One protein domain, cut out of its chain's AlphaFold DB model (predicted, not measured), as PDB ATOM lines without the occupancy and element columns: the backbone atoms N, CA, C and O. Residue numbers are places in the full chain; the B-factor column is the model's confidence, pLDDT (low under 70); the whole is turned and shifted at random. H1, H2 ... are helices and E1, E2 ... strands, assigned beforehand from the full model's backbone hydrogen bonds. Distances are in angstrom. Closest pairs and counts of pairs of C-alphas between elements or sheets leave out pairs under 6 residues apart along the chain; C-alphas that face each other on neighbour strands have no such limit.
ATOM      1  N   ASN A  62     197.969 200.693 338.010       50.97
ATOM      2  CA  ASN A  62     198.744 201.492 338.969       50.97
ATOM      3  C   ASN A  62     199.394 202.712 338.312       50.97
ATOM      4  O   ASN A  62     199.991 202.573 337.250       50.97
ATOM      5  N   SER A  63     199.353 203.861 338.992       54.41
ATOM      6  CA  SER A  63     200.002 205.103 338.548       54.41
ATOM      7  C   SER A  63     201.539 205.012 338.603       54.41
ATOM      8  O   SER A  63     202.083 204.716 339.672       54.41
ATOM      9  N   TYR A  64     202.258 205.332 337.522       55.19
ATOM     10  CA  TYR A  64     203.723 205.439 337.514       55.19
ATOM     11  C   TYR A  64     204.231 206.748 338.131       55.19
ATOM     12  O   TYR A  64     205.378 206.802 338.565       55.19
ATOM     13  N   SER A  65     203.381 207.764 338.302       48.97
ATOM     14  CA  SER A  65     203.676 209.005 339.035       48.97
ATOM     15  C   SER A  65     204.068 208.770 340.500       48.97
ATOM     16  O   SER A  65     204.636 209.657 341.138       48.97
ATOM     17  N   CYS A  66     203.831 207.565 341.030       45.09
ATOM     18  CA  CYS A  66     204.286 207.130 342.352       45.09
ATOM     19  C   CYS A  66     205.689 206.485 342.358       45.09
ATOM     20  O   CYS A  66     206.235 206.238 343.432       45.09
ATOM     21  N   VAL A  67     206.288 206.215 341.192       49.19
ATOM     22  CA  VAL A  67     207.663 205.714 341.053       49.19
ATOM     23  C   VAL A  67     208.572 206.921 340.832       49.19
ATOM     24  O   VAL A  67     208.484 207.597 339.810       49.19
ATOM     25  N   MET A  68     209.454 207.216 341.793       46.69
ATOM     26  CA  MET A  68     210.138 208.520 341.918       46.69
ATOM     27  C   MET A  68     210.997 208.964 340.714       46.69
ATOM     28  O   MET A  68     211.465 210.103 340.691       46.69
ATOM     29  N   TYR A  69     211.208 208.113 339.703       52.31
ATOM     30  CA  TYR A  69     212.183 208.356 338.639       52.31
ATOM     31  C   TYR A  69     211.685 208.109 337.204       52.31
ATOM     32  O   TYR A  69     212.414 208.431 336.265       52.31
ATOM     33  N   THR A  70     210.468 207.595 336.979       60.19
ATOM     34  CA  THR A  70     209.987 207.235 335.627       60.19
ATOM     35  C   THR A  70     208.488 207.514 335.477       60.19
ATOM     36  O   THR A  70     207.678 206.738 335.963       60.19
ATOM     37  N   ASN A  71     208.128 208.604 334.788       70.25
ATOM     38  CA  ASN A  71     206.751 208.887 334.355       70.25
ATOM     39  C   ASN A  71     206.590 208.637 332.845       70.25
ATOM     40  O   ASN A  71     207.574 208.514 332.102       70.25
ATOM     41  N   SER A  72     205.343 208.565 332.388       72.38
ATOM     42  CA  SER A  72     205.013 208.198 331.012       72.38
ATOM     43  C   SER A  72     205.517 209.196 329.974       72.38
ATOM     44  O   SER A  72     205.987 208.769 328.916       72.38
ATOM     45  N   GLU A  73     205.499 210.500 330.256       77.56
ATOM     46  CA  GLU A  73     206.063 211.524 329.374       77.56
ATOM     47  C   GLU A  73     207.561 211.303 329.133       77.56
ATOM     48  O   GLU A  73     208.003 211.283 327.981       77.56
ATOM     49  N   LYS A  74     208.359 211.058 330.181       80.19
ATOM     50  CA  LYS A  74     209.798 210.787 330.016       80.19
ATOM     51  C   LYS A  74     210.047 209.542 329.179       80.19
ATOM     52  O   LYS A  74     210.895 209.556 328.286       80.19
ATOM     53  N   VAL A  75     209.284 208.479 329.428       84.00
ATOM     54  CA  VAL A  75     209.357 207.248 328.633       84.00
ATOM     55  C   VAL A  75     208.990 207.524 327.176       84.00
ATOM     56  O   VAL A  75     209.678 207.045 326.275       84.00
ATOM     57  N   HIS A  76     207.959 208.332 326.924       85.38
ATOM     58  CA  HIS A  76     207.554 208.730 325.579       85.38
ATOM     59  C   HIS A  76     208.652 209.502 324.846       85.38
ATOM     60  O   HIS A  76     208.989 209.161 323.710       85.38
ATOM     61  N   VAL A  77     209.228 210.521 325.491       87.94
ATOM     62  CA  VAL A  77     210.296 211.351 324.919       87.94
ATOM     63  C   VAL A  77     211.521 210.498 324.595       87.94
ATOM     64  O   VAL A  77     212.008 210.538 323.462       87.94
ATOM     65  N   ALA A  78     211.973 209.668 325.539       91.50
ATOM     66  CA  ALA A  78     213.109 208.771 325.338       91.50
ATOM     67  C   ALA A  78     212.849 207.740 324.233       91.50
ATOM     68  O   ALA A  78     213.699 207.535 323.367       91.50
ATOM     69  N   LEU A  79     211.662 207.126 324.212       91.31
ATOM     70  CA  LEU A  79     211.271 206.181 323.168       91.31
ATOM     71  C   LEU A  79     211.265 206.852 321.791       91.31
ATOM     72  O   LEU A  79     211.782 206.285 320.829       91.31
ATOM     73  N   LYS A  80     210.707 208.062 321.678       91.62
ATOM     74  CA  LYS A  80     210.663 208.814 320.418       91.62
ATOM     75  C   LYS A  80     212.067 209.162 319.923       91.62
ATOM     76  O   LYS A  80     212.369 208.903 318.760       91.62
ATOM     77  N   ALA A  81     212.925 209.682 320.800       93.12
ATOM     78  CA  ALA A  81     214.308 210.010 320.464       93.12
ATOM     79  C   ALA A  81     215.108 208.760 320.058       93.12
ATOM     80  O   ALA A  81     215.838 208.776 319.068       93.12
ATOM     81  N   PHE A  82     214.921 207.640 320.761       95.62
ATOM     82  CA  PHE A  82     215.555 206.370 320.412       95.62
ATOM     83  C   PHE A  82     215.091 205.838 319.046       95.62
ATOM     84  O   PHE A  82     215.916 205.435 318.226       95.62
ATOM     85  N   LYS A  83     213.783 205.887 318.758       93.69
ATOM     86  CA  LYS A  83     213.228 205.514 317.443       93.69
ATOM     87  C   LYS A  83     213.821 206.372 316.323       93.69
ATOM     88  O   LYS A  83     214.161 205.844 315.266       93.69
ATOM     89  N   GLU A  84     214.007 207.670 316.564       92.75
ATOM     90  CA  GLU A  84     214.669 208.574 315.621       92.75
ATOM     91  C   GLU A  84     216.137 208.186 315.385       92.75
ATOM     92  O   GLU A  84     216.561 208.107 314.233       92.75
ATOM     93  N   ALA A  85     216.895 207.859 316.439       93.62
ATOM     94  CA  ALA A  85     218.274 207.376 316.317       93.62
ATOM     95  C   ALA A  85     218.371 206.089 315.474       93.62
ATOM     96  O   ALA A  85     219.280 205.952 314.655       93.62
ATOM     97  N   ILE A  86     217.416 205.164 315.630       94.00
ATOM     98  CA  ILE A  86     217.339 203.902 314.875       94.00
ATOM     99  C   ILE A  86     216.977 204.126 313.402       94.00
ATOM    100  O   ILE A  86     217.595 203.515 312.520       94.00
ATOM    101  N   ALA A  87     215.986 204.975 313.127       88.88
ATOM    102  CA  ALA A  87     215.482 205.218 311.777       88.88
ATOM    103  C   ALA A  87     216.412 206.126 310.955       88.88
ATOM    104  O   ALA A  87     216.668 205.850 309.782       88.88
ATOM    105  N   PHE A  88     216.957 207.172 311.578       89.31
ATOM    106  CA  PHE A  88     217.742 208.218 310.926       89.31
ATOM    107  C   PHE A  88     219.033 208.481 311.721       89.31
ATOM    108  O   PHE A  88     219.087 209.443 312.484       89.31
ATOM    109  N   PRO A  89     220.095 207.661 311.574       88.12
ATOM    110  CA  PRO A  89     221.277 207.682 312.446       88.12
ATOM    111  C   PRO A  89     222.266 208.823 312.116       88.12
ATOM    112  O   PRO A  89     223.405 208.602 311.690       88.12
ATOM    113  N   SER A  90     221.818 210.067 312.285       93.69
ATOM    114  CA  SER A  90     222.667 211.263 312.316       93.69
ATOM    115  C   SER A  90     223.331 211.422 313.687       93.69
ATOM    116  O   SER A  90     222.842 210.886 314.677       93.69
ATOM    117  N   GLN A  91     224.408 212.206 313.786       95.75
ATOM    118  CA  GLN A  91     225.024 212.488 315.088       95.75
ATOM    119  C   GLN A  91     224.005 213.076 316.081       95.75
ATOM    120  O   GLN A  91     223.883 212.579 317.194       95.75
ATOM    121  N   SER A  92     223.225 214.077 315.654       94.31
ATOM    122  CA  SER A  92     222.267 214.759 316.535       94.31
ATOM    123  C   SER A  92     221.157 213.833 317.036       94.31
ATOM    124  O   SER A  92     220.796 213.895 318.207       94.31
ATOM    125  N   SER A  93     220.608 212.976 316.172       91.81
ATOM    126  CA  SER A  93     219.562 212.025 316.576       91.81
ATOM    127  C   SER A  93     220.112 210.941 317.504       91.81
ATOM    128  O   SER A  93     219.456 210.596 318.483       91.81
ATOM    129  N   ILE A  94     221.332 210.453 317.251       94.75
ATOM    130  CA  ILE A  94     221.998 209.472 318.115       94.75
ATOM    131  C   ILE A  94     222.260 210.067 319.498       94.75
ATOM    132  O   ILE A  94     221.893 209.453 320.488       94.75
ATOM    133  N   GLU A  95     222.832 211.267 319.583       93.50
ATOM    134  CA  GLU A  95     223.124 211.924 320.866       93.50
ATOM    135  C   GLU A  95     221.858 212.262 321.671       93.50
ATOM    136  O   GLU A  95     221.916 212.341 322.893       93.50
ATOM    137  N   LYS A  96     220.704 212.423 321.011       91.50
ATOM    138  CA  LYS A  96     219.405 212.592 321.683       91.50
ATOM    139  C   LYS A  96     218.792 211.273 322.152       91.50
ATOM    140  O   LYS A  96     218.135 211.240 323.186       91.50
ATOM    141  N   GLY A  97     218.921 210.213 321.356       91.50
ATOM    142  CA  GLY A  97     218.232 208.941 321.589       91.50
ATOM    143  C   GLY A  97     219.038 207.906 322.370       91.50
ATOM    144  O   GLY A  97     218.452 206.986 322.943       91.50
ATOM    145  N   ILE A  98     220.365 208.032 322.383       95.38
ATOM    146  CA  ILE A  98     221.305 207.060 322.941       95.38
ATOM    147  C   ILE A  98     222.083 207.694 324.078       95.38
ATOM    148  O   ILE A  98     222.790 208.682 323.893       95.38
ATOM    149  N   GLN A  99     222.015 207.057 325.240       95.44
ATOM    150  CA  GLN A  99     222.789 207.467 326.396       95.44
ATOM    151  C   GLN A  99     224.096 206.680 326.448       95.44
ATOM    152  O   GLN A  99     224.105 205.447 326.517       95.44
ATOM    153  N   PHE A 100     225.215 207.403 326.408       93.75
ATOM    154  CA  PHE A 100     226.547 206.813 326.475       93.75
ATOM    155  C   PHE A 100     227.070 206.769 327.925       93.75
ATOM    156  O   PHE A 100     226.882 207.724 328.676       93.75
ATOM    157  N   PRO A 101     227.766 205.692 328.339       94.50
ATOM    158  CA  PRO A 101     228.071 204.501 327.550       94.50
ATOM    159  C   PRO A 101     226.836 203.616 327.324       94.50
ATOM    160  O   PRO A 101     226.094 203.319 328.258       94.50
ATOM    161  N   PHE A 102     226.687 203.140 326.090       96.00
ATOM    162  CA  PHE A 102     225.640 202.211 325.690       96.00
ATOM    163  C   PHE A 102     226.185 200.783 325.698       96.00
ATOM    164  O   PHE A 102     227.298 200.531 325.236       96.00
ATOM    165  N   PHE A 103     225.416 199.826 326.199       94.94
ATOM    166  CA  PHE A 103     225.827 198.431 326.289       94.94
ATOM    167  C   PHE A 103     225.010 197.553 325.348       94.94
ATOM    168  O   PHE A 103     223.795 197.454 325.473       94.94
ATOM    169  N   ALA A 104     225.685 196.849 324.447       92.69
ATOM    170  CA  ALA A 104     225.054 195.869 323.577       92.69
ATOM    171  C   ALA A 104     225.470 194.455 323.976       92.69
ATOM    172  O   ALA A 104     226.656 194.130 323.973       92.69
ATOM    173  N   ASN A 105     224.504 193.607 324.308       89.75
ATOM    174  CA  ASN A 105     224.734 192.193 324.564       89.75
ATOM    175  C   ASN A 105     224.466 191.417 323.273       89.75
ATOM    176  O   ASN A 105     223.324 191.312 322.832       89.75
ATOM    177  N   LEU A 106     225.528 190.895 322.670       84.12
ATOM    178  CA  LEU A 106     225.487 190.026 321.502       84.12
ATOM    179  C   LEU A 106     225.381 188.574 321.966       84.12
ATOM    180  O   LEU A 106     226.184 188.122 322.790       84.12
ATOM    181  N   GLN A 107     224.412 187.838 321.432       69.94
ATOM    182  CA  GLN A 107     224.404 186.385 321.538       69.94
ATOM    183  C   GLN A 107     225.343 185.840 320.450       69.94
ATOM    184  O   GLN A 107     225.145 186.145 319.277       69.94
ATOM    185  N   ALA A 108     226.399 185.118 320.829       55.69
ATOM    186  CA  ALA A 108     227.180 184.342 319.865       55.69
ATOM    187  C   ALA A 108     226.383 183.079 319.497       55.69
ATOM    188  O   ALA A 108     225.705 182.521 320.365       55.69
ATOM    189  N   GLU A 109     226.429 182.648 318.235       50.44
ATOM    190  CA  GLU A 109     225.695 181.463 317.761       50.44
ATOM    191  C   GLU A 109     226.271 180.149 318.327       50.44
ATOM    192  O   GLU A 109     225.595 179.123 318.348       50.44
ATOM    193  N   ASP A 110     227.504 180.186 318.826       44.28
ATOM    194  CA  ASP A 110     228.366 179.018 318.973       44.28
ATOM    195  C   ASP A 110     229.255 179.026 320.233       44.28
ATOM    196  O   ASP A 110     229.835 177.997 320.583       44.28
ATOM    197  N   GLU A 111     229.297 180.118 321.000       42.12
ATOM    198  CA  GLU A 111     230.027 180.169 322.270       42.12
ATOM    199  C   GLU A 111     229.100 180.530 323.430       42.12
ATOM    200  O   GLU A 111     228.318 181.475 323.371       42.12
ATOM    201  N   ALA A 112     229.232 179.799 324.539       45.38
ATOM    202  CA  ALA A 112     228.478 179.964 325.784       45.38
ATOM    203  C   ALA A 112     228.655 181.340 326.485       45.38
ATOM    204  O   ALA A 112     228.308 181.493 327.658       45.38
ATOM    205  N   GLY A 113     229.194 182.351 325.796       50.16
ATOM    206  CA  GLY A 113     229.404 183.707 326.280       50.16
ATOM    207  C   GLY A 113     228.533 184.730 325.550       50.16
ATOM    208  O   GLY A 113     228.622 184.907 324.339       50.16
ATOM    209  N   ARG A 114     227.738 185.494 326.309       58.94
ATOM    210  CA  ARG A 114     227.164 186.758 325.824       58.94
ATOM    211  C   ARG A 114     228.303 187.767 325.671       58.94
ATOM    212  O   ARG A 114     228.877 188.193 326.674       58.94
ATOM    213  N   LYS A 115     228.642 188.168 324.445       72.44
ATOM    214  CA  LYS A 115     229.641 189.222 324.221       72.44
ATOM    215  C   LYS A 115     228.990 190.575 324.495       72.44
ATOM    216  O   LYS A 115     228.113 191.006 323.753       72.44
ATOM    217  N   ARG A 116     229.419 191.258 325.557       83.69
ATOM    218  CA  ARG A 116     228.953 192.611 325.892       83.69
ATOM    219  C   ARG A 116     229.887 193.657 325.290       83.69
ATOM    220  O   ARG A 116     231.031 193.786 325.715       83.69
ATOM    221  N   LEU A 117     229.396 194.412 324.316       90.62
ATOM    222  CA  LEU A 117     230.066 195.588 323.772       90.62
ATOM    223  C   LEU A 117     229.688 196.822 324.597       90.62
ATOM    224  O   LEU A 117     228.516 197.036 324.899       90.62
ATOM    225  N   LYS A 118     230.682 197.642 324.946       95.12
ATOM    226  CA  LYS A 118     230.488 198.977 325.519       95.12
ATOM    227  C   LYS A 118     230.784 199.997 324.426       95.12
ATOM    228  O   LYS A 118     231.934 200.128 324.025       95.12
ATOM    229  N   LEU A 119     229.753 200.690 323.971       96.06
ATOM    230  CA  LEU A 119     229.824 201.765 322.989       96.06
ATOM    231  C   LEU A 119     229.892 203.091 323.748       96.06
ATOM    232  O   LEU A 119     229.175 203.295 324.728       96.06
ATOM    233  N   THR A 120     230.766 203.986 323.327       97.06
ATOM    234  CA  THR A 120     231.117 205.206 324.064       97.06
ATOM    235  C   THR A 120     230.808 206.485 323.303       97.06
ATOM    236  O   THR A 120     230.864 207.561 323.889       97.06
ATOM    237  N   ASN A 121     230.473 206.383 322.016       97.00
ATOM    238  CA  ASN A 121     230.184 207.526 321.162       97.00
ATOM    239  C   ASN A 121     229.262 207.156 319.988       97.00
ATOM    240  O   ASN A 121     228.984 205.984 319.714       97.00
ATOM    241  N   TRP A 122     228.816 208.185 319.267       96.88
ATOM    242  CA  TRP A 122     227.873 208.049 318.160       96.88
ATOM    243  C   TRP A 122     228.433 207.270 316.961       96.88
ATOM    244  O   TRP A 122     227.665 206.600 316.269       96.88
ATOM    245  N   VAL A 123     229.748 207.323 316.713       97.50
ATOM    246  CA  VAL A 123     230.388 206.605 315.596       97.50
ATOM    247  C   VAL A 123     230.310 205.101 315.841       97.50
ATOM    248  O   VAL A 123     229.853 204.356 314.975       97.50
ATOM    249  N   GLU A 124     230.692 204.670 317.045       96.75
ATOM    250  CA  GLU A 124     230.614 203.271 317.480       96.75
ATOM    251  C   GLU A 124     229.177 202.755 317.448       96.75
ATOM    252  O   GLU A 124     228.926 201.646 316.975       96.75
ATOM    253  N   TRP A 125     228.221 203.571 317.902       96.00
ATOM    254  CA  TRP A 125     226.809 203.210 317.848       96.00
ATOM    255  C   TRP A 125     226.308 203.034 316.417       96.00
ATOM    256  O   TRP A 125     225.655 202.035 316.119       96.00
ATOM    257  N   LYS A 126     226.643 203.962 315.515       95.38
ATOM    258  CA  LYS A 126     226.226 203.884 314.112       95.38
ATOM    259  C   LYS A 126     226.762 202.616 313.454       95.38
ATOM    260  O   LYS A 126     225.998 201.872 312.846       95.38
ATOM    261  N   GLN A 127     228.052 202.332 313.642       95.38
ATOM    262  CA  GLN A 127     228.667 201.112 313.125       95.38
ATOM    263  C   GLN A 127     228.005 199.855 313.705       95.38
ATOM    264  O   GLN A 127     227.726 198.910 312.967       95.38
ATOM    265  N   PHE A 128     227.728 199.841 315.011       94.56
ATOM    266  CA  PHE A 128     227.023 198.742 315.665       94.56
ATOM    267  C   PHE A 128     225.628 198.519 315.065       94.56
ATOM    268  O   PHE A 128     225.297 197.389 314.707       94.56
ATOM    269  N   ARG A 129     224.836 199.586 314.906       94.12
ATOM    270  CA  ARG A 129     223.485 199.534 314.333       94.12
ATOM    271  C   ARG A 129     223.497 198.977 312.916       94.12
ATOM    272  O   ARG A 129     222.718 198.078 312.625       94.12
ATOM    273  N   ASP A 130     224.403 199.467 312.075       92.75
ATOM    274  CA  ASP A 130     224.503 199.046 310.673       92.75
ATOM    275  C   ASP A 130     225.013 197.601 310.519       92.75
ATOM    276  O   ASP A 130     224.726 196.955 309.514       92.75
ATOM    277  N   THR A 131     225.751 197.083 311.508       91.75
ATOM    278  CA  THR A 131     226.346 195.737 311.450       91.75
ATOM    279  C   THR A 131     225.464 194.665 312.088       91.75
ATOM    280  O   THR A 131     225.367 193.562 311.557       91.75
ATOM    281  N   TYR A 132     224.862 194.951 313.246       91.12
ATOM    282  CA  TYR A 132     224.289 193.909 314.106       91.12
ATOM    283  C   TYR A 132     222.774 194.006 314.301       91.12
ATOM    284  O   TYR A 132     222.153 192.989 314.608       91.12
ATOM    285  N   ILE A 133     222.163 195.189 314.159       91.25
ATOM    286  CA  ILE A 133     220.722 195.336 314.407       91.25
ATOM    287  C   ILE A 133     219.942 194.848 313.184       91.25
ATOM    288  O   ILE A 133     220.017 195.421 312.098       91.25
ATOM    289  N   GLN A 134     219.151 193.799 313.381       88.75
ATOM    290  CA  GLN A 134     218.352 193.172 312.335       88.75
ATOM    291  C   GLN A 134     217.018 193.893 312.119       88.75
ATOM    292  O   GLN A 134     216.467 194.524 313.023       88.75
ATOM    293  N   SER A 135     216.428 193.732 310.931       85.31
ATOM    294  CA  SER A 135     215.141 194.352 310.584       85.31
ATOM    295  C   SER A 135     213.991 193.948 311.514       85.31
ATOM    296  O   SER A 135     213.093 194.754 311.738       85.31
ATOM    297  N   SER A 136     214.014 192.739 312.081       84.50
ATOM    298  CA  SER A 136     213.036 192.274 313.078       84.50
ATOM    299  C   SER A 136     213.093 193.094 314.369       84.50
ATOM    300  O   SER A 136     212.067 193.536 314.881       84.50
ATOM    301  N   GLN A 137     214.301 193.371 314.860       89.00
ATOM    302  CA  GLN A 137     214.529 194.194 316.048       89.00
ATOM    303  C   GLN A 137     214.142 195.650 315.779       89.00
ATOM    304  O   GLN A 137     213.487 196.274 316.615       89.00
ATOM    305  N   VAL A 138     214.470 196.171 314.589       89.81
ATOM    306  CA  VAL A 138     213.991 197.489 314.147       89.81
ATOM    307  C   VAL A 138     212.464 197.527 314.149       89.81
ATOM    308  O   VAL A 138     211.902 198.471 314.690       89.81
ATOM    309  N   ALA A 139     211.781 196.513 313.613       83.81
ATOM    310  CA  ALA A 139     210.320 196.478 313.578       83.81
ATOM    311  C   ALA A 139     209.710 196.541 314.986       83.81
ATOM    312  O   ALA A 139     208.856 197.389 315.227       83.81
ATOM    313  N   VAL A 140     210.195 195.732 315.937       85.62
ATOM    314  CA  VAL A 140     209.734 195.778 317.339       85.62
ATOM    315  C   VAL A 140     209.937 197.162 317.954       85.62
ATOM    316  O   VAL A 140     209.013 197.713 318.549       85.62
ATOM    317  N   ILE A 141     211.118 197.764 317.779       89.94
ATOM    318  CA  ILE A 141     211.411 199.109 318.300       89.94
ATOM    319  C   ILE A 141     210.481 200.151 317.667       89.94
ATOM    320  O   ILE A 141     209.893 200.980 318.364       89.94
ATOM    321  N   MET A 142     210.314 200.106 316.347       87.44
ATOM    322  CA  MET A 142     209.521 201.088 315.611       87.44
ATOM    323  C   MET A 142     208.025 200.964 315.890       87.44
ATOM    324  O   MET A 142     207.338 201.984 315.975       87.44
ATOM    325  N   CYS A 143     207.536 199.748 316.097       83.06
ATOM    326  CA  CYS A 143     206.148 199.477 316.435       83.06
ATOM    327  C   CYS A 143     205.891 199.583 317.971       83.06
ATOM    328  O   CYS A 143     204.754 199.453 318.401       83.06
ATOM    329  N   SER A 144     206.890 199.916 318.809       84.44
ATOM    330  CA  SER A 144     206.699 200.149 320.257       84.44
ATOM    331  C   SER A 144     206.066 201.508 320.587       84.44
ATOM    332  O   SER A 144     206.395 202.536 319.973       84.44
ATOM    333  N   THR A 145     205.215 201.516 321.618       81.69
ATOM    334  CA  THR A 145     204.564 202.692 322.228       81.69
ATOM    335  C   THR A 145     204.621 202.595 323.753       81.69
ATOM    336  O   THR A 145     204.863 201.516 324.277       81.69
ATOM    337  N   VAL A 146     204.331 203.681 324.482       78.00
ATOM    338  CA  VAL A 146     204.278 203.657 325.961       78.00
ATOM    339  C   VAL A 146     203.348 202.553 326.491       78.00
ATOM    340  O   VAL A 146     203.680 201.912 327.480       78.00
ATOM    341  N   LYS A 147     202.244 202.258 325.789       71.56
ATOM    342  CA  LYS A 147     201.276 201.212 326.169       71.56
ATOM    343  C   LYS A 147     201.824 199.787 326.066       71.56
ATOM    344  O   LYS A 147     201.315 198.893 326.730       71.56
ATOM    345  N   THR A 148     202.816 199.562 325.206       75.94
ATOM    346  CA  THR A 148     203.367 198.224 324.936       75.94
ATOM    347  C   THR A 148     204.666 197.960 325.690       75.94
ATOM    348  O   THR A 148     205.190 196.849 325.629       75.94
ATOM    349  N   LEU A 149     205.233 198.972 326.353       79.69
ATOM    350  CA  LEU A 149     206.436 198.790 327.156       79.69
ATOM    351  C   LEU A 149     206.095 198.102 328.470       79.69
ATOM    352  O   LEU A 149     205.046 198.332 329.064       79.69
ATOM    353  N   THR A 150     207.029 197.290 328.956       79.25
ATOM    354  CA  THR A 150     206.977 196.843 330.348       79.25
ATOM    355  C   THR A 150     207.738 197.850 331.193       79.25
ATOM    356  O   THR A 150     208.933 198.059 330.985       79.25
ATOM    357  N   ILE A 151     207.047 198.481 332.135       73.75
ATOM    358  CA  ILE A 151     207.669 199.371 333.113       73.75
ATOM    359  C   ILE A 151     208.161 198.535 334.291       73.75
ATOM    360  O   ILE A 151     207.443 197.676 334.806       73.75
ATOM    361  N   VAL A 152     209.399 198.784 334.701       74.88
ATOM    362  CA  VAL A 152     210.035 198.149 335.850       74.88
ATOM    363  C   VAL A 152     210.232 199.221 336.916       74.88
ATOM    364  O   VAL A 152     211.039 200.132 336.705       74.88
ATOM    365  N   PRO A 153     209.496 199.148 338.042       64.81
ATOM    366  CA  PRO A 153     209.642 200.104 339.131       64.81
ATOM    367  C   PRO A 153     211.108 200.259 339.546       64.81
ATOM    368  O   PRO A 153     211.827 199.267 339.648       64.81
ATOM    369  N   ASP A 154     211.534 201.507 339.747       66.00
ATOM    370  CA  ASP A 154     212.892 201.915 340.138       66.00
ATOM    371  C   ASP A 154     214.035 201.572 339.155       66.00
ATOM    372  O   ASP A 154     215.182 201.929 339.422       66.00
ATOM    373  N   ASP A 155     213.745 200.946 338.008       74.31
ATOM    374  CA  ASP A 155     214.759 200.513 337.029       74.31
ATOM    375  C   ASP A 155     214.557 201.149 335.640       74.31
ATOM    376  O   ASP A 155     215.528 201.521 334.983       74.31
ATOM    377  N   GLY A 156     213.310 201.357 335.200       83.75
ATOM    378  CA  GLY A 156     212.994 202.066 333.955       83.75
ATOM    379  C   GLY A 156     211.911 201.381 333.120       83.75
ATOM    380  O   GLY A 156     210.896 200.931 333.643       83.75
ATOM    381  N   ALA A 157     212.105 201.314 331.801       87.06
ATOM    382  CA  ALA A 157     211.167 200.700 330.861       87.06
ATOM    383  C   ALA A 157     211.886 199.785 329.865       87.06
ATOM    384  O   ALA A 157     212.980 200.105 329.398       87.06
ATOM    385  N   MET A 158     211.256 198.673 329.480       88.62
ATOM    386  CA  MET A 158     211.797 197.749 328.483       88.62
ATOM    387  C   MET A 158     210.904 197.614 327.242       88.62
ATOM    388  O   MET A 158     209.679 197.501 327.330       88.62
ATOM    389  N   ILE A 159     211.556 197.574 326.079       88.81
ATOM    390  CA  ILE A 159     210.973 197.252 324.771       88.81
ATOM    391  C   ILE A 159     211.113 195.747 324.529       88.81
ATOM    392  O   ILE A 159     212.184 195.196 324.784       88.81
ATOM    393  N   GLY A 160     210.074 195.096 323.991       77.69
ATOM    394  CA  GLY A 160     210.171 193.747 323.413       77.69
ATOM    395  C   GLY A 160     210.779 192.701 324.349       77.69
ATOM    396  O   GLY A 160     211.761 192.061 323.982       77.69
ATOM    397  N   ASN A 161     210.247 192.579 325.571       78.75
ATOM    398  CA  ASN A 161     210.721 191.648 326.606       78.75
ATOM    399  C   ASN A 161     212.235 191.758 326.899       78.75
ATOM    400  O   ASN A 161     212.966 190.769 326.936       78.75
ATOM    401  N   GLY A 162     212.723 192.988 327.069       82.19
ATOM    402  CA  GLY A 162     214.122 193.255 327.401       82.19
ATOM    403  C   GLY A 162     215.046 193.422 326.195       82.19
ATOM    404  O   GLY A 162     216.252 193.546 326.401       82.19
ATOM    405  N   LEU A 163     214.525 193.477 324.963       89.81
ATOM    406  CA  LEU A 163     215.296 193.821 323.761       89.81
ATOM    407  C   LEU A 163     216.051 195.146 323.939       89.81
ATOM    408  O   LEU A 163     217.239 195.208 323.636       89.81
ATOM    409  N   VAL A 164     215.396 196.185 324.461       93.62
ATOM    410  CA  VAL A 164     216.031 197.469 324.812       93.62
ATOM    411  C   VAL A 164     215.567 197.916 326.189       93.62
ATOM    412  O   VAL A 164     214.395 197.756 326.516       93.62
ATOM    413  N   TRP A 165     216.478 198.511 326.956       93.75
ATOM    414  CA  TRP A 165     216.185 199.179 328.222       93.75
ATOM    415  C   TRP A 165     216.344 200.693 328.095       93.75
ATOM    416  O   TRP A 165     217.393 201.187 327.660       93.75
ATOM    417  N   LEU A 166     215.293 201.401 328.501       92.75
ATOM    418  CA  LEU A 166     215.246 202.843 328.698       92.75
ATOM    419  C   LEU A 166     215.344 203.112 330.198       92.75
ATOM    420  O   LEU A 166     214.452 202.720 330.951       92.75
ATOM    421  N   ASN A 167     216.425 203.744 330.638       90.12
ATOM    422  CA  ASN A 167     216.663 204.019 332.049       90.12
ATOM    423  C   ASN A 167     217.590 205.223 332.267       90.12
ATOM    424  O   ASN A 167     218.215 205.749 331.342       90.12
ATOM    425  N   GLY A 168     217.666 205.668 333.519       84.06
ATOM    426  CA  GLY A 168     218.408 206.851 333.949       84.06
ATOM    427  C   GLY A 168     217.612 207.659 334.970       84.06
ATOM    428  O   GLY A 168     216.549 207.234 335.416       84.06
ATOM    429  N   ILE A 169     218.134 208.822 335.359       76.94
ATOM    430  CA  ILE A 169     217.512 209.698 336.360       76.94
ATOM    431  C   ILE A 169     217.517 211.135 335.834       76.94
ATOM    432  O   ILE A 169     218.518 211.604 335.300       76.94
ATOM    433  N   GLY A 170     216.407 211.856 336.012       73.50
ATOM    434  CA  GLY A 170     216.290 213.246 335.559       73.50
ATOM    435  C   GLY A 170     216.423 213.364 334.039       73.50
ATOM    436  O   GLY A 170     215.778 212.614 333.309       73.50
ATOM    437  N   GLU A 171     217.272 214.283 333.584       75.12
ATOM    438  CA  GLU A 171     217.558 214.530 332.159       75.12
ATOM    439  C   GLU A 171     218.423 213.433 331.506       75.12
ATOM    440  O   GLU A 171     218.594 213.413 330.293       75.12
ATOM    441  N   ASP A 172     218.968 212.503 332.298       81.69
ATOM    442  CA  ASP A 172     219.848 211.416 331.840       81.69
ATOM    443  C   ASP A 172     219.056 210.143 331.448       81.69
ATOM    444  O   ASP A 172     219.624 209.075 331.207       81.69
ATOM    445  N   PHE A 173     217.721 210.209 331.419       86.50
ATOM    446  CA  PHE A 173     216.862 209.076 331.061       86.50
ATOM    447  C   PHE A 173     216.879 208.814 329.544       86.50
ATOM    448  O   PHE A 173     216.550 209.688 328.745       86.50
ATOM    449  N   GLY A 174     217.227 207.594 329.119       92.75
ATOM    450  CA  GLY A 174     217.234 207.223 327.698       92.75
ATOM    451  C   GLY A 174     217.666 205.780 327.437       92.75
ATOM    452  O   GLY A 174     217.790 204.983 328.365       92.75
ATOM    453  N   ALA A 175     217.884 205.416 326.169       95.50
ATOM    454  CA  ALA A 175     218.279 204.053 325.817       95.50
ATOM    455  C   ALA A 175     219.743 203.787 326.194       95.50
ATOM    456  O   ALA A 175     220.637 204.488 325.717       95.50
ATOM    457  N   ARG A 176     219.991 202.754 327.012       95.00
ATOM    458  CA  ARG A 176     221.345 202.401 327.497       95.00
ATOM    459  C   ARG A 176     221.772 200.978 327.220       95.00
ATOM    460  O   ARG A 176     222.972 200.706 327.193       95.00
ATOM    461  N   VAL A 177     220.828 200.052 327.090       94.31
ATOM    462  CA  VAL A 177     221.141 198.634 326.905       94.31
ATOM    463  C   VAL A 177     220.302 198.063 325.779       94.31
ATOM    464  O   VAL A 177     219.102 198.311 325.723       94.31
ATOM    465  N   MET A 178     220.926 197.262 324.919       93.88
ATOM    466  CA  MET A 178     220.233 196.440 323.931       93.88
ATOM    467  C   MET A 178     220.721 194.996 323.993       93.88
ATOM    468  O   MET A 178     221.922 194.733 324.031       93.88
ATOM    469  N   ASN A 179     219.783 194.056 323.996       91.19
ATOM    470  CA  ASN A 179     220.038 192.623 323.975       91.19
ATOM    471  C   ASN A 179     219.701 192.082 322.584       91.19
ATOM    472  O   ASN A 179     218.531 191.943 322.244       91.19
ATOM    473  N   LEU A 180     220.715 191.766 321.776       87.12
ATOM    474  CA  LEU A 180     220.532 191.240 320.421       87.12
ATOM    475  C   LEU A 180     220.300 189.726 320.426       87.12
ATOM    476  O   LEU A 180     221.049 188.968 319.814       87.12
ATOM    477  N   SER A 181     219.253 189.292 321.121       81.62
ATOM    478  CA  SER A 181     218.715 187.947 320.930       81.62
ATOM    479  C   SER A 181     217.824 187.905 319.684       81.62
ATOM    480  O   SER A 181     217.235 188.933 319.318       81.62
ATOM    481  N   PRO A 182     217.716 186.741 319.016       79.75
ATOM    482  CA  PRO A 182     216.735 186.546 317.960       79.75
ATOM    483  C   PRO A 182     215.332 186.899 318.456       79.75
ATOM    484  O   PRO A 182     214.911 186.473 319.532       79.75
ATOM    485  N   VAL A 183     214.617 187.692 317.664       78.25
ATOM    486  CA  VAL A 183     213.218 188.057 317.907       78.25
ATOM    487  C   VAL A 183     212.358 187.163 317.022       78.25
ATOM    488  O   VAL A 183     212.609 187.099 315.819       78.25
ATOM    489  N   SER A 184     211.368 186.475 317.597       78.75
ATOM    490  CA  SER A 184     210.447 185.645 316.813       78.75
ATOM    491  C   SER A 184     209.444 186.501 316.036       78.75
ATOM    492  O   SER A 184     209.093 187.605 316.462       78.75
ATOM    493  N   ASP A 185     208.950 185.986 314.911       75.50
ATOM    494  CA  ASP A 185     207.953 186.683 314.091       75.50
ATOM    495  C   ASP A 185     206.653 186.942 314.878       75.50
ATOM    496  O   ASP A 185     206.024 187.990 314.711       75.50
ATOM    497  N   GLU A 186     206.282 186.050 315.801       74.38
ATOM    498  CA  GLU A 186     205.139 186.240 316.702       74.38
ATOM    499  C   GLU A 186     205.325 187.466 317.601       74.38
ATOM    500  O   GLU A 186     204.416 188.291 317.699       74.38
ATOM    501  N   ALA A 187     206.514 187.645 318.190       70.00
ATOM    502  CA  ALA A 187     206.811 188.785 319.056       70.00
ATOM    503  C   ALA A 187     206.758 190.121 318.295       70.00
ATOM    504  O   ALA A 187     206.344 191.142 318.853       70.00
ATOM    505  N   ILE A 188     207.133 190.116 317.008       72.81
ATOM    506  CA  ILE A 188     206.955 191.272 316.121       72.81
ATOM    507  C   ILE A 188     205.460 191.575 315.999       72.81
ATOM    508  O   ILE A 188     205.025 192.667 316.354       72.81
ATOM    509  N   VAL A 189     204.660 190.604 315.551       70.88
ATOM    510  CA  VAL A 189     203.225 190.794 315.291       70.88
ATOM    511  C   VAL A 189     202.464 191.240 316.540       70.88
ATOM    512  O   VAL A 189     201.627 192.138 316.446       70.88
ATOM    513  N   GLU A 190     202.739 190.641 317.696       72.75
ATOM    514  CA  GLU A 190     202.096 191.001 318.963       72.75
ATOM    515  C   GLU A 190     202.410 192.440 319.371       72.75
ATOM    516  O   GLU A 190     201.490 193.202 319.675       72.75
ATOM    517  N   THR A 191     203.683 192.846 319.293       70.38
ATOM    518  CA  THR A 191     204.096 194.218 319.624       70.38
ATOM    519  C   THR A 191     203.423 195.231 318.698       70.38
ATOM    520  O   THR A 191     202.887 196.236 319.160       70.38
ATOM    521  N   CYS A 192     203.398 194.955 317.391       68.81
ATOM    522  CA  CYS A 192     202.793 195.845 316.404       68.81
ATOM    523  C   CYS A 192     201.276 195.966 316.558       68.81
ATOM    524  O   CYS A 192     200.738 197.055 316.392       68.81
ATOM    525  N   LYS A 193     200.578 194.870 316.875       71.06
ATOM    526  CA  LYS A 193     199.122 194.886 317.072       71.06
ATOM    527  C   LYS A 193     198.719 195.603 318.354       71.06
ATOM    528  O   LYS A 193     197.728 196.314 318.346       71.06
ATOM    529  N   ALA A 194     199.470 195.421 319.439       59.84
ATOM    530  CA  ALA A 194     199.175 196.057 320.724       59.84
ATOM    531  C   ALA A 194     199.405 197.582 320.717       59.84
ATOM    532  O   ALA A 194     198.945 198.282 321.617       59.84
ATOM    533  N   ALA A 195     200.132 198.095 319.722       57.28
ATOM    534  CA  ALA A 195     200.337 199.523 319.513       57.28
ATOM    535  C   ALA A 195     199.163 200.231 318.810       57.28
ATOM    536  O   ALA A 195     199.147 201.464 318.792       57.28
ATOM    537  N   MET A 196     198.228 199.470 318.226       55.66
ATOM    538  CA  MET A 196     197.011 199.962 317.564       55.66
ATOM    539  C   MET A 196     195.900 200.234 318.579       55.66
ATOM    540  O   MET A 196     195.188 201.244 318.392       55.66
TER     541      MET A 196
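AT A GLANCE: This is residues 62 to 196 of the 196 residues of an uncharacterized protein of Alphaproteobacteria bacterium (UniProt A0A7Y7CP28). A strongly twisted sheet of six strands forms a wall, with H1 and H3 packed over one face and the other face bare of named helices. H2 and H4 graze the sheet, and H5 lies side by side with H4, away from the sheet. The printed part has 135 residues, with five named helices and six named strands in the order H1 H2 E1 E2 H3 H4 E3 E4 E5 E6 H5. The sheet is mixed, in the order E2 E1 E6 E5 E4 E3, and the class is mixed, helices and strands. The whole is compact, with a radius of gyration of the C-alphas of 14.3 A and spans of 43 by 33 by 29 A.

IN THESE COORDINATES: Across the sheet stand E2, residues 114 to 119, 15.5 A long; E1, residues 98 to 107, 21.0 A; E6, residues 174 to 180, 17.9 A; E5, residues 164 to 167; E4, residues 156 to 159; and E3, residues 150 to 152. E1 bends by 90 degrees at residue 101. H1, residues 72 to 87, is 22.1 A long and begins at C-alpha 72 (205.013, 208.198, 331.012). H2 is residues 91 to 97, H3 residues 122 to 132, 15.1 A, and H4 residues 135 to 143, 11.9 A. H5, residues 185 to 194, is 14.5 A long and ends at C-alpha 194 (199.175, 196.057, 320.724).

HOW THE PARTS SIT: E3, E4, E5 and E6 form a meander, each strand the antiparallel neighbour of the one before; N 152 and O 156 are 2.8 A apart, N 166 and O 157 2.8 A, and N 165 and O 177 2.9 A. E6 and E1 are parallel, with N 103 and O 176 at 2.8 A. E1 and E2 are an antiparallel hairpin, with N 104 and O 117 at 2.9 A. Two layers, helices on one face of a sheet, are made by H1 and H3. H1 has a height over the sheet of 8.9 A and runs slantwise to the strands; its closest C-alphas to E6 are Ala 78 and Gly 174, 5.0 A. H3, at 9.5 A, lies over E1 and runs along the strands. H1 and H2 are a helical hairpin and touch at Phe 82 and Gly 97, whose C-alphas are 3.9 A apart. H4 and H5 touch, closest at the C-alphas of Cys 143 and Cys 192, 4.9 A, at a shallow tilt of 12 degrees, the same way. H5 is not on the sheet. In H1, H2, H3, H4 and H5 every O i to N i+4 pair is within hydrogen-bond range.

THE WHOLE: The C-alphas farthest apart, Cys 66 and Asp 110, are 43.8 A apart. The printed part has no cut, and no link is long. Mean pLDDT of the printed part is 81.3; residues 62 to 70, 107 to 114, 153 to 154, 192 and 194 to 196 are under 70.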